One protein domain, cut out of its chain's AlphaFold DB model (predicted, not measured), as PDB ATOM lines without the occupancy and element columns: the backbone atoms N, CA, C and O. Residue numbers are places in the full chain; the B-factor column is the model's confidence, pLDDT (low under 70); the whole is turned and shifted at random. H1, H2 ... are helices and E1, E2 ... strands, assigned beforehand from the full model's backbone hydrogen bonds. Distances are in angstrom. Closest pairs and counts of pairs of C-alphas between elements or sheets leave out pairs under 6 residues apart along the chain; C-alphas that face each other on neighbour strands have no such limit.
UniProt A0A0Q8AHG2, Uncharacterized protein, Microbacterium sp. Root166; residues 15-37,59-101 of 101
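Overview. This is residues 15 to 37 and 59 to 101 of the 101 residues of an uncharacterized protein of Microbacterium sp. Root166 (UniProt A0A0Q8AHG2). A two-stranded hairpin, E1 and E2, forms a thin wall, and two helices, H1 and H2, lie over one of its faces, mostly over E1; its other face is bare. The helices run opposite ways and meet where H2 starts, and residues 15 to 16 pair as a short parallel stretch beside E1. The 66 printed residues hold two named helices and two named strands in the order H1, E1, E2, H2; the sheet is antiparallel, and the class is mixed. The whole is compact, with a radius of gyration of the C-alphas of 11.4 A and spans of 30 by 27 by 16 A.

Along the chain. The printed part begins at Ser 15. H1, residues 23 to 32, starts with C-alpha 23 at (87.836, 10.561, 148.673) and measures 14.3 A. E1, residues 59 to 66, measures 22.7 A, and E2, residues 70 to 77, measures 23.3 A. H2, residues 84 to 99, measures 22.4 A and ends with C-alpha 99 at (84.313, 2.246, 161.254).

Arrangement. Residues 15 to 16 pair with residues 63 to 64 of E1, parallel. The closest C-alphas of H1 and E1, Ala 23 and Leu 66, are 6.3 A apart. H1 and E2 are only just apart, at 8.4 A. E1 and E2 form an antiparallel hairpin at 168 degrees, with N 62 and O 74 at 2.9 A, within hydrogen-bond range. H2 touches H1 with residues 84 to 88 alone, at a shallow tilt of 27 degrees; the closest C-alphas, Leu 29 and Leu 88, are 6.0 A apart. The closest C-alphas of E1 and H2, Ile 62 and Val 89, are 7.7 A apart. In H1 and H2 every O i to N i+4 pair is within hydrogen-bond range.

Size, cuts and confidence. The C-alphas of Ala 37 and Arg 101, the two farthest apart, are 35.2 A apart. Residues 38 to 58 are not printed, and C-alphas 37 and 59 are 16.5 A apart across this cut. E1 to E2 is a tight link and E2 to H2 a short one. The mean pLDDT of the printed part is 77.5; residues 37, 67 to 70 and 100 to 101 are under 70.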
ATOM      1  N   SER A  15      78.345  -1.221 151.879       73.44
ATOM      2  CA  SER A  15      78.411   0.196 151.567       73.44
ATOM      3  C   SER A  15      79.637   0.808 152.226       73.44
ATOM      4  O   SER A  15      79.940   0.527 153.391       73.44
ATOM      5  N   ALA A  16      80.342   1.640 151.469       74.94
ATOM      6  CA  ALA A  16      81.396   2.496 151.987       74.94
ATOM      7  C   ALA A  16      81.030   3.950 151.712       74.94
ATOM      8  O   ALA A  16      80.708   4.333 150.585       74.94
ATOM      9  N   VAL A  17      81.085   4.754 152.771       78.12
ATOM     10  CA  VAL A  17      80.938   6.207 152.696       78.12
ATOM     11  C   VAL A  17      82.229   6.798 153.259       78.12
ATOM     12  O   VAL A  17      82.285   7.142 154.443       78.12
ATOM     13  N   PRO A  18      83.314   6.806 152.467       76.62
ATOM     14  CA  PRO A  18      84.592   7.316 152.932       76.62
ATOM     15  C   PRO A  18      84.494   8.816 153.258       76.62
ATOM     16  O   PRO A  18      83.783   9.556 152.574       76.62
ATOM     17  N   PRO A  19      85.212   9.294 154.290       78.50
ATOM     18  CA  PRO A  19      85.289  10.720 154.580       78.50
ATOM     19  C   PRO A  19      86.000  11.469 153.438       78.50
ATOM     20  O   PRO A  19      86.816  10.875 152.726       78.50
ATOM     21  N   PRO A  20      85.782  12.788 153.295       75.12
ATOM     22  CA  PRO A  20      86.342  13.577 152.193       75.12
ATOM     23  C   PRO A  20      87.876  13.533 152.125       75.12
ATOM     24  O   PRO A  20      88.439  13.619 151.040       75.12
ATOM     25  N   ALA A  21      88.557  13.317 153.254       81.06
ATOM     26  CA  ALA A  21      90.009  13.141 153.298       81.06
ATOM     27  C   ALA A  21      90.506  11.891 152.541       81.06
ATOM     28  O   ALA A  21      91.631  11.880 152.056       81.06
ATOM     29  N   GLN A  22      89.675  10.848 152.437       81.06
ATOM     30  CA  GLN A  22      89.987   9.597 151.734       81.06
ATOM     31  C   GLN A  22      89.352   9.543 150.334       81.06
ATOM     32  O   GLN A  22      89.692   8.671 149.542       81.06
ATOM     33  N   ALA A  23      88.480  10.495 149.983       81.31
ATOM     34  CA  ALA A  23      87.836  10.561 148.673       81.31
ATOM     35  C   ALA A  23      88.782  10.367 147.465       81.31
ATOM     36  O   ALA A  23      88.413   9.582 146.593       81.31
ATOM     37  N   PRO A  24      89.984  10.984 147.379       82.94
ATOM     38  CA  PRO A  24      90.850  10.805 146.207       82.94
ATOM     39  C   PRO A  24      91.377   9.369 146.043       82.94
ATOM     40  O   PRO A  24      91.456   8.876 144.920       82.94
ATOM     41  N   GLU A  25      91.684   8.675 147.140       84.50
ATOM     42  CA  GLU A  25      92.123   7.271 147.111       84.50
ATOM     43  C   GLU A  25      90.988   6.354 146.633       84.50
ATOM     44  O   GLU A  25      91.160   5.526 145.738       84.50
ATOM     45  N   TRP A  26      89.786   6.580 147.161       84.94
ATOM     46  CA  TRP A  26      88.585   5.852 146.763       84.94
ATOM     47  C   TRP A  26      88.199   6.112 145.308       84.94
ATOM     48  O   TRP A  26      87.836   5.177 144.596       84.94
ATOM     49  N   MET A  27      88.317   7.356 144.839       83.88
ATOM     50  CA  MET A  27      88.114   7.704 143.434       83.88
ATOM     51  C   MET A  27      89.068   6.936 142.523       83.88
ATOM     52  O   MET A  27      88.625   6.436 141.494       83.88
ATOM     53  N   ALA A  28      90.342   6.799 142.900       85.81
ATOM     54  CA  ALA A  28      91.308   6.030 142.125       85.81
ATOM     55  C   ALA A  28      90.954   4.532 142.084       85.81
ATOM     56  O   ALA A  28      90.990   3.929 141.014       85.81
ATOM     57  N   LEU A  29      90.567   3.922 143.211       84.25
ATOM     58  CA  LEU A  29      90.133   2.515 143.261       84.25
ATOM     59  C   LEU A  29      88.893   2.261 142.396       84.25
ATOM     60  O   LEU A  29      88.833   1.302 141.630       84.25
ATOM     61  N   ILE A  30      87.913   3.158 142.483       82.19
ATOM     62  CA  ILE A  30      86.685   3.094 141.694       82.19
ATOM     63  C   ILE A  30      87.005   3.298 140.214       82.19
ATOM     64  O   ILE A  30      86.540   2.517 139.399       82.19
ATOM     65  N   ALA A  31      87.826   4.278 139.838       83.31
ATOM     66  CA  ALA A  31      88.165   4.527 138.435       83.31
ATOM     67  C   ALA A  31      88.891   3.348 137.758       83.31
ATOM     68  O   ALA A  31      88.771   3.174 136.549       83.31
ATOM     69  N   GLN A  32      89.619   2.535 138.527       84.56
ATOM     70  CA  GLN A  32      90.277   1.318 138.040       84.56
ATOM     71  C   GLN A  32      89.308   0.148 137.837       84.56
ATOM     72  O   GLN A  32      89.614  -0.785 137.093       84.56
ATOM     73  N   CYS A  33      88.155   0.165 138.509       82.06
ATOM     74  CA  CYS A  33      87.169  -0.895 138.369       82.06
ATOM     75  C   CYS A  33      86.437  -0.754 137.027       82.06
ATOM     76  O   CYS A  33      85.992   0.342 136.673       82.06
ATOM     77  N   PRO A  34      86.253  -1.853 136.280       80.38
ATOM     78  CA  PRO A  34      85.544  -1.820 135.012       80.38
ATOM     79  C   PRO A  34      84.026  -1.801 135.251       80.38
ATOM     80  O   PRO A  34      83.339  -2.779 134.977       80.38
ATOM     81  N   TRP A  35      83.489  -0.692 135.772       77.31
ATOM     82  CA  TRP A  35      82.049  -0.533 136.048       77.31
ATOM     83  C   TRP A  35      81.175  -0.731 134.806       77.31
ATOM     84  O   TRP A  35      80.055  -1.202 134.937       77.31
ATOM     85  N   ASP A  36      81.690  -0.381 133.626       72.06
ATOM     86  CA  ASP A  36      80.991  -0.518 132.340       72.06
ATOM     87  C   ASP A  36      80.964  -1.972 131.832       72.06
ATOM     88  O   ASP A  36      80.015  -2.389 131.178       72.06
ATOM     89  N   ALA A  37      81.984  -2.767 132.183       65.19
ATOM     90  CA  ALA A  37      82.073  -4.183 131.814       65.19
ATOM     91  C   ALA A  37      81.584  -5.132 132.921       65.19
ATOM     92  O   ALA A  37      81.532  -6.345 132.711       65.19
ATOM     93  N   THR A  59      76.024 -13.195 145.850       70.56
ATOM     94  CA  THR A  59      76.021 -11.938 145.105       70.56
ATOM     95  C   THR A  59      76.494 -10.814 146.020       70.56
ATOM     96  O   THR A  59      76.009 -10.661 147.151       70.56
ATOM     97  N   TRP A  60      77.452 -10.034 145.534       74.50
ATOM     98  CA  TRP A  60      78.016  -8.869 146.195       74.50
ATOM     99  C   TRP A  60      77.385  -7.621 145.619       74.50
ATOM    100  O   TRP A  60      77.491  -7.365 144.425       74.50
ATOM    101  N   TRP A  61      76.772  -6.822 146.484       76.50
ATOM    102  CA  TRP A  61      76.328  -5.491 146.102       76.50
ATOM    103  C   TRP A  61      77.249  -4.457 146.729       76.50
ATOM    104  O   TRP A  61      77.303  -4.323 147.958       76.50
ATOM    105  N   ILE A  62      77.989  -3.771 145.865       76.88
ATOM    106  CA  ILE A  62      78.940  -2.726 146.210       76.88
ATOM    107  C   ILE A  62      78.257  -1.393 145.956       76.88
ATOM    108  O   ILE A  62      77.867  -1.093 144.831       76.88
ATOM    109  N   HIS A  63      78.134  -0.595 147.010       77.50
ATOM    110  CA  HIS A  63      77.603   0.758 146.936       77.50
ATOM    111  C   HIS A  63      78.630   1.732 147.493       77.50
ATOM    112  O   HIS A  63      78.986   1.661 148.673       77.50
ATOM    113  N   VAL A  64      79.119   2.633 146.647       74.06
ATOM    114  CA  VAL A  64      80.063   3.666 147.062       74.06
ATOM    115  C   VAL A  64      79.485   5.038 146.793       74.06
ATOM    116  O   VAL A  64      79.060   5.343 145.680       74.06
ATOM    117  N   ARG A  65      79.510   5.878 147.827       75.31
ATOM    118  CA  ARG A  65      79.114   7.278 147.730       75.31
ATOM    119  C   ARG A  65      80.316   8.175 147.996       75.31
ATOM    120  O   ARG A  65      80.838   8.218 149.107       75.31
ATOM    121  N   LEU A  66      80.737   8.882 146.959       71.69
ATOM    122  CA  LEU A  66      81.776   9.901 146.951       71.69
ATOM    123  C   LEU A  66      81.113  11.285 146.934       71.69
ATOM    124  O   LEU A  66      80.710  11.793 145.886       71.69
ATOM    125  N   GLY A  67      80.995  11.898 148.112       68.12
ATOM    126  CA  GLY A  67      80.355  13.208 148.258       68.12
ATOM    127  C   GLY A  67      78.880  13.210 147.833       68.12
ATOM    128  O   GLY A  67      78.203  12.185 147.882       68.12
ATOM    129  N   GLU A  68      78.375  14.378 147.434       64.50
ATOM    130  CA  GLU A  68      76.961  14.568 147.062       64.50
ATOM    131  C   GLU A  68      76.657  14.200 145.600       64.50
ATOM    132  O   GLU A  68      75.508  13.938 145.263       64.50
ATOM    133  N   ALA A  69      77.674  14.162 144.731       61.19
ATOM    134  CA  ALA A  69      77.485  14.087 143.279       61.19
ATOM    135  C   ALA A  69      77.925  12.762 142.637       61.19
ATOM    136  O   ALA A  69      77.724  12.569 141.441       61.19
ATOM    137  N   SER A  70      78.574  11.859 143.375       67.50
ATOM    138  CA  SER A  70      79.109  10.620 142.804       67.50
ATOM    139  C   SER A  70      78.682   9.417 143.628       67.50
ATOM    140  O   SER A  70      79.287   9.079 144.638       67.50
ATOM    141  N   GLU A  71      77.634   8.746 143.169       73.38
ATOM    142  CA  GLU A  71      77.201   7.456 143.689       73.38
ATOM    143  C   GLU A  71      77.467   6.387 142.624       73.38
ATOM    144  O   GLU A  71      77.183   6.586 141.441       73.38
ATOM    145  N   ARG A  72      78.088   5.278 143.024       76.62
ATOM    146  CA  ARG A  72      78.386   4.139 142.154       76.62
ATOM    147  C   ARG A  72      77.887   2.863 142.805       76.62
ATOM    148  O   ARG A  72      78.134   2.615 143.985       76.62
ATOM    149  N   GLU A  73      77.197   2.059 142.011       76.44
ATOM    150  CA  GLU A  73      76.610   0.794 142.428       76.44
ATOM    151  C   GLU A  73      76.991  -0.293 141.427       76.44
ATOM    152  O   GLU A  73      76.913  -0.080 140.219       76.44
ATOM    153  N   ALA A  74      77.426  -1.445 141.932       76.00
ATOM    154  CA  ALA A  74      77.706  -2.625 141.123       76.00
ATOM    155  C   ALA A  74      77.253  -3.879 141.860       76.00
ATOM    156  O   ALA A  74      77.468  -4.017 143.069       76.00
ATOM    157  N   GLU A  75      76.635  -4.790 141.118       76.06
ATOM    158  CA  GLU A  75      76.248  -6.106 141.603       76.06
ATOM    159  C   GLU A  75      77.085  -7.159 140.882       76.06
ATOM    160  O   GLU A  75      77.041  -7.258 139.661       76.06
ATOM    161  N   LEU A  76      77.879  -7.918 141.634       74.44
ATOM    162  CA  LEU A  76      78.840  -8.867 141.083       74.44
ATOM    163  C   LEU A  76      78.729 -10.195 141.832       74.44
ATOM    164  O   LEU A  76      78.671 -10.192 143.065       74.44
ATOM    165  N   PRO A  77      78.725 -11.347 141.153       73.81
ATOM    166  CA  PRO A  77      78.900 -12.624 141.831       73.81
ATOM    167  C   PRO A  77      80.335 -12.750 142.371       73.81
ATOM    168  O   PRO A  77      81.262 -12.133 141.850       73.81
ATOM    169  N   ASP A  78      80.536 -13.560 143.415       74.50
ATOM    170  CA  ASP A  78      81.859 -13.751 144.048       74.50
ATOM    171  C   ASP A  78      82.961 -14.135 143.049       74.50
ATOM    172  O   ASP A  78      84.074 -13.624 143.124       74.50
ATOM    173  N   GLN A  79      82.615 -14.953 142.055       73.38
ATOM    174  CA  GLN A  79      83.520 -15.374 140.981       73.38
ATOM    175  C   GLN A  79      84.051 -14.218 140.112       73.38
ATOM    176  O   GLN A  79      85.168 -14.304 139.612       73.38
ATOM    177  N   ASP A  80      83.280 -13.137 139.950       75.31
ATOM    178  CA  ASP A  80      83.674 -11.956 139.164       75.31
ATOM    179  C   ASP A  80      84.407 -10.911 140.030       75.31
ATOM    180  O   ASP A  80      84.913  -9.903 139.530       75.31
ATOM    181  N   LEU A  81      84.520 -11.157 141.340       76.81
ATOM    182  CA  LEU A  81      85.203 -10.307 142.313       76.81
ATOM    183  C   LEU A  81      86.721 -10.567 142.271       76.81
ATOM    184  O   LEU A  81      87.353 -11.042 143.221       76.81
ATOM    185  N   VAL A  82      87.314 -10.258 141.123       79.31
ATOM    186  CA  VAL A  82      88.734 -10.458 140.812       79.31
ATOM    187  C   VAL A  82      89.389  -9.156 140.340       79.31
ATOM    188  O   VAL A  82      88.718  -8.222 139.901       79.31
ATOM    189  N   GLY A  83      90.718  -9.063 140.458       85.31
ATOM    190  CA  GLY A  83      91.480  -7.876 140.045       85.31
ATOM    191  C   GLY A  83      91.059  -6.605 140.795       85.31
ATOM    192  O   GLY A  83      90.990  -6.609 142.023       85.31
ATOM    193  N   ALA A  84      90.739  -5.536 140.057       84.56
ATOM    194  CA  ALA A  84      90.337  -4.243 140.624       84.56
ATOM    195  C   ALA A  84      89.104  -4.341 141.547       84.56
ATOM    196  O   ALA A  84      89.040  -3.667 142.574       84.56
ATOM    197  N   TRP A  85      88.160  -5.244 141.249       83.06
ATOM    198  CA  TRP A  85      86.994  -5.478 142.109       83.06
ATOM    199  C   TRP A  85      87.372  -6.054 143.471       83.06
ATOM    200  O   TRP A  85      86.776  -5.695 144.490       83.06
ATOM    201  N   ARG A  86      88.385  -6.926 143.505       84.12
ATOM    202  CA  ARG A  86      88.910  -7.495 144.749       84.12
ATOM    203  C   ARG A  86      89.559  -6.430 145.616       84.12
ATOM    204  O   ARG A  86      89.298  -6.416 146.816       84.12
ATOM    205  N   GLU A  87      90.330  -5.539 145.004       87.44
ATOM    206  CA  GLU A  87      90.972  -4.415 145.691       87.44
ATOM    207  C   GLU A  87      89.928  -3.469 146.300       87.44
ATOM    208  O   GLU A  87      90.004  -3.137 147.484       87.44
ATOM    209  N   LEU A  88      88.884  -3.116 145.540       85.38
ATOM    210  CA  LEU A  88      87.791  -2.278 146.039       85.38
ATOM    211  C   LEU A  88      87.080  -2.923 147.237       85.38
ATOM    212  O   LEU A  88      86.818  -2.269 148.246       85.38
ATOM    213  N   VAL A  89      86.765  -4.215 147.154       82.31
ATOM    214  CA  VAL A  89      86.071  -4.936 148.231       82.31
ATOM    215  C   VAL A  89      86.946  -5.080 149.470       82.31
ATOM    216  O   VAL A  89      86.428  -5.006 150.588       82.31
ATOM    217  N   ASP A  90      88.253  -5.271 149.300       85.75
ATOM    218  CA  ASP A  90      89.192  -5.286 150.417       85.75
ATOM    219  C   ASP A  90      89.236  -3.922 151.120       85.75
ATOM    220  O   ASP A  90      89.038  -3.861 152.337       85.75
ATOM    221  N   ALA A  91      89.315  -2.825 150.359       85.50
ATOM    222  CA  ALA A  91      89.251  -1.464 150.893       85.50
ATOM    223  C   ALA A  91      87.938  -1.196 151.660       85.50
ATOM    224  O   ALA A  91      87.954  -0.684 152.781       85.50
ATOM    225  N   VAL A  92      86.790  -1.627 151.120       81.94
ATOM    226  CA  VAL A  92      85.479  -1.556 151.798       81.94
ATOM    227  C   VAL A  92      85.455  -2.367 153.090       81.94
ATOM    228  O   VAL A  92      84.918  -1.906 154.102       81.94
ATOM    229  N   ARG A  93      86.055  -3.558 153.105       82.12
ATOM    230  CA  ARG A  93      86.161  -4.380 154.316       82.12
ATOM    231  C   ARG A  93      87.062  -3.741 155.362       82.12
ATOM    232  O   ARG A  93      86.688  -3.738 156.536       82.12
ATOM    233  N   ALA A  94      88.218  -3.220 154.961       84.62
ATOM    234  CA  ALA A  94      89.143  -2.515 155.838       84.62
ATOM    235  C   ALA A  94      88.468  -1.283 156.457       84.62
ATOM    236  O   ALA A  94      88.490  -1.113 157.677       84.62
ATOM    237  N   TRP A  95      87.752  -0.506 155.640       83.12
ATOM    238  CA  TRP A  95      86.967   0.637 156.096       83.12
ATOM    239  C   TRP A  95      85.864   0.236 157.076       83.12
ATOM    240  O   TRP A  95      85.763   0.820 158.150       83.12
ATOM    241  N   ASN A  96      85.075  -0.804 156.780       77.81
ATOM    242  CA  ASN A  96      84.011  -1.253 157.684       77.81
ATOM    243  C   ASN A  96      84.573  -1.770 159.019       77.81
ATOM    244  O   ASN A  96      83.953  -1.594 160.063       77.81
ATOM    245  N   ARG A  97      85.761  -2.390 159.004       80.88
ATOM    246  CA  ARG A  97      86.468  -2.790 160.229       80.88
ATOM    247  C   ARG A  97      86.932  -1.580 161.036       80.88
ATOM    248  O   ARG A  97      86.805  -1.609 162.255       80.88
ATOM    249  N   ALA A  98      87.436  -0.539 160.374       78.38
ATOM    250  CA  ALA A  98      87.851   0.703 161.021       78.38
ATOM    251  C   ALA A  98      86.658   1.503 161.573       78.38
ATOM    252  O   ALA A  98      86.744   2.030 162.672       78.38
ATOM    253  N   ALA A  99      85.529   1.533 160.858       70.81
ATOM    254  CA  ALA A  99      84.313   2.246 161.254       70.81
ATOM    255  C   ALA A  99      83.546   1.590 162.422       70.81
ATOM    256  O   ALA A  99      82.646   2.204 162.986       70.81
ATOM    257  N   ARG A 100      83.862   0.336 162.777       64.44
ATOM    258  CA  ARG A 100      83.286  -0.371 163.940       64.44
ATOM    259  C   ARG A 100      84.068  -0.154 165.242       64.44
ATOM    260  O   ARG A 100      83.720  -0.774 166.247       64.44
ATOM    261  N   ARG A 101      85.133   0.646 165.211       51.38
ATOM    262  CA  ARG A 101      85.951   1.022 166.370       51.38
ATOM    263  C   ARG A 101      85.579   2.411 166.856       51.38
ATOM    264  O   ARG A 101      85.667   2.598 168.086       51.38
TER     265      ARG A 101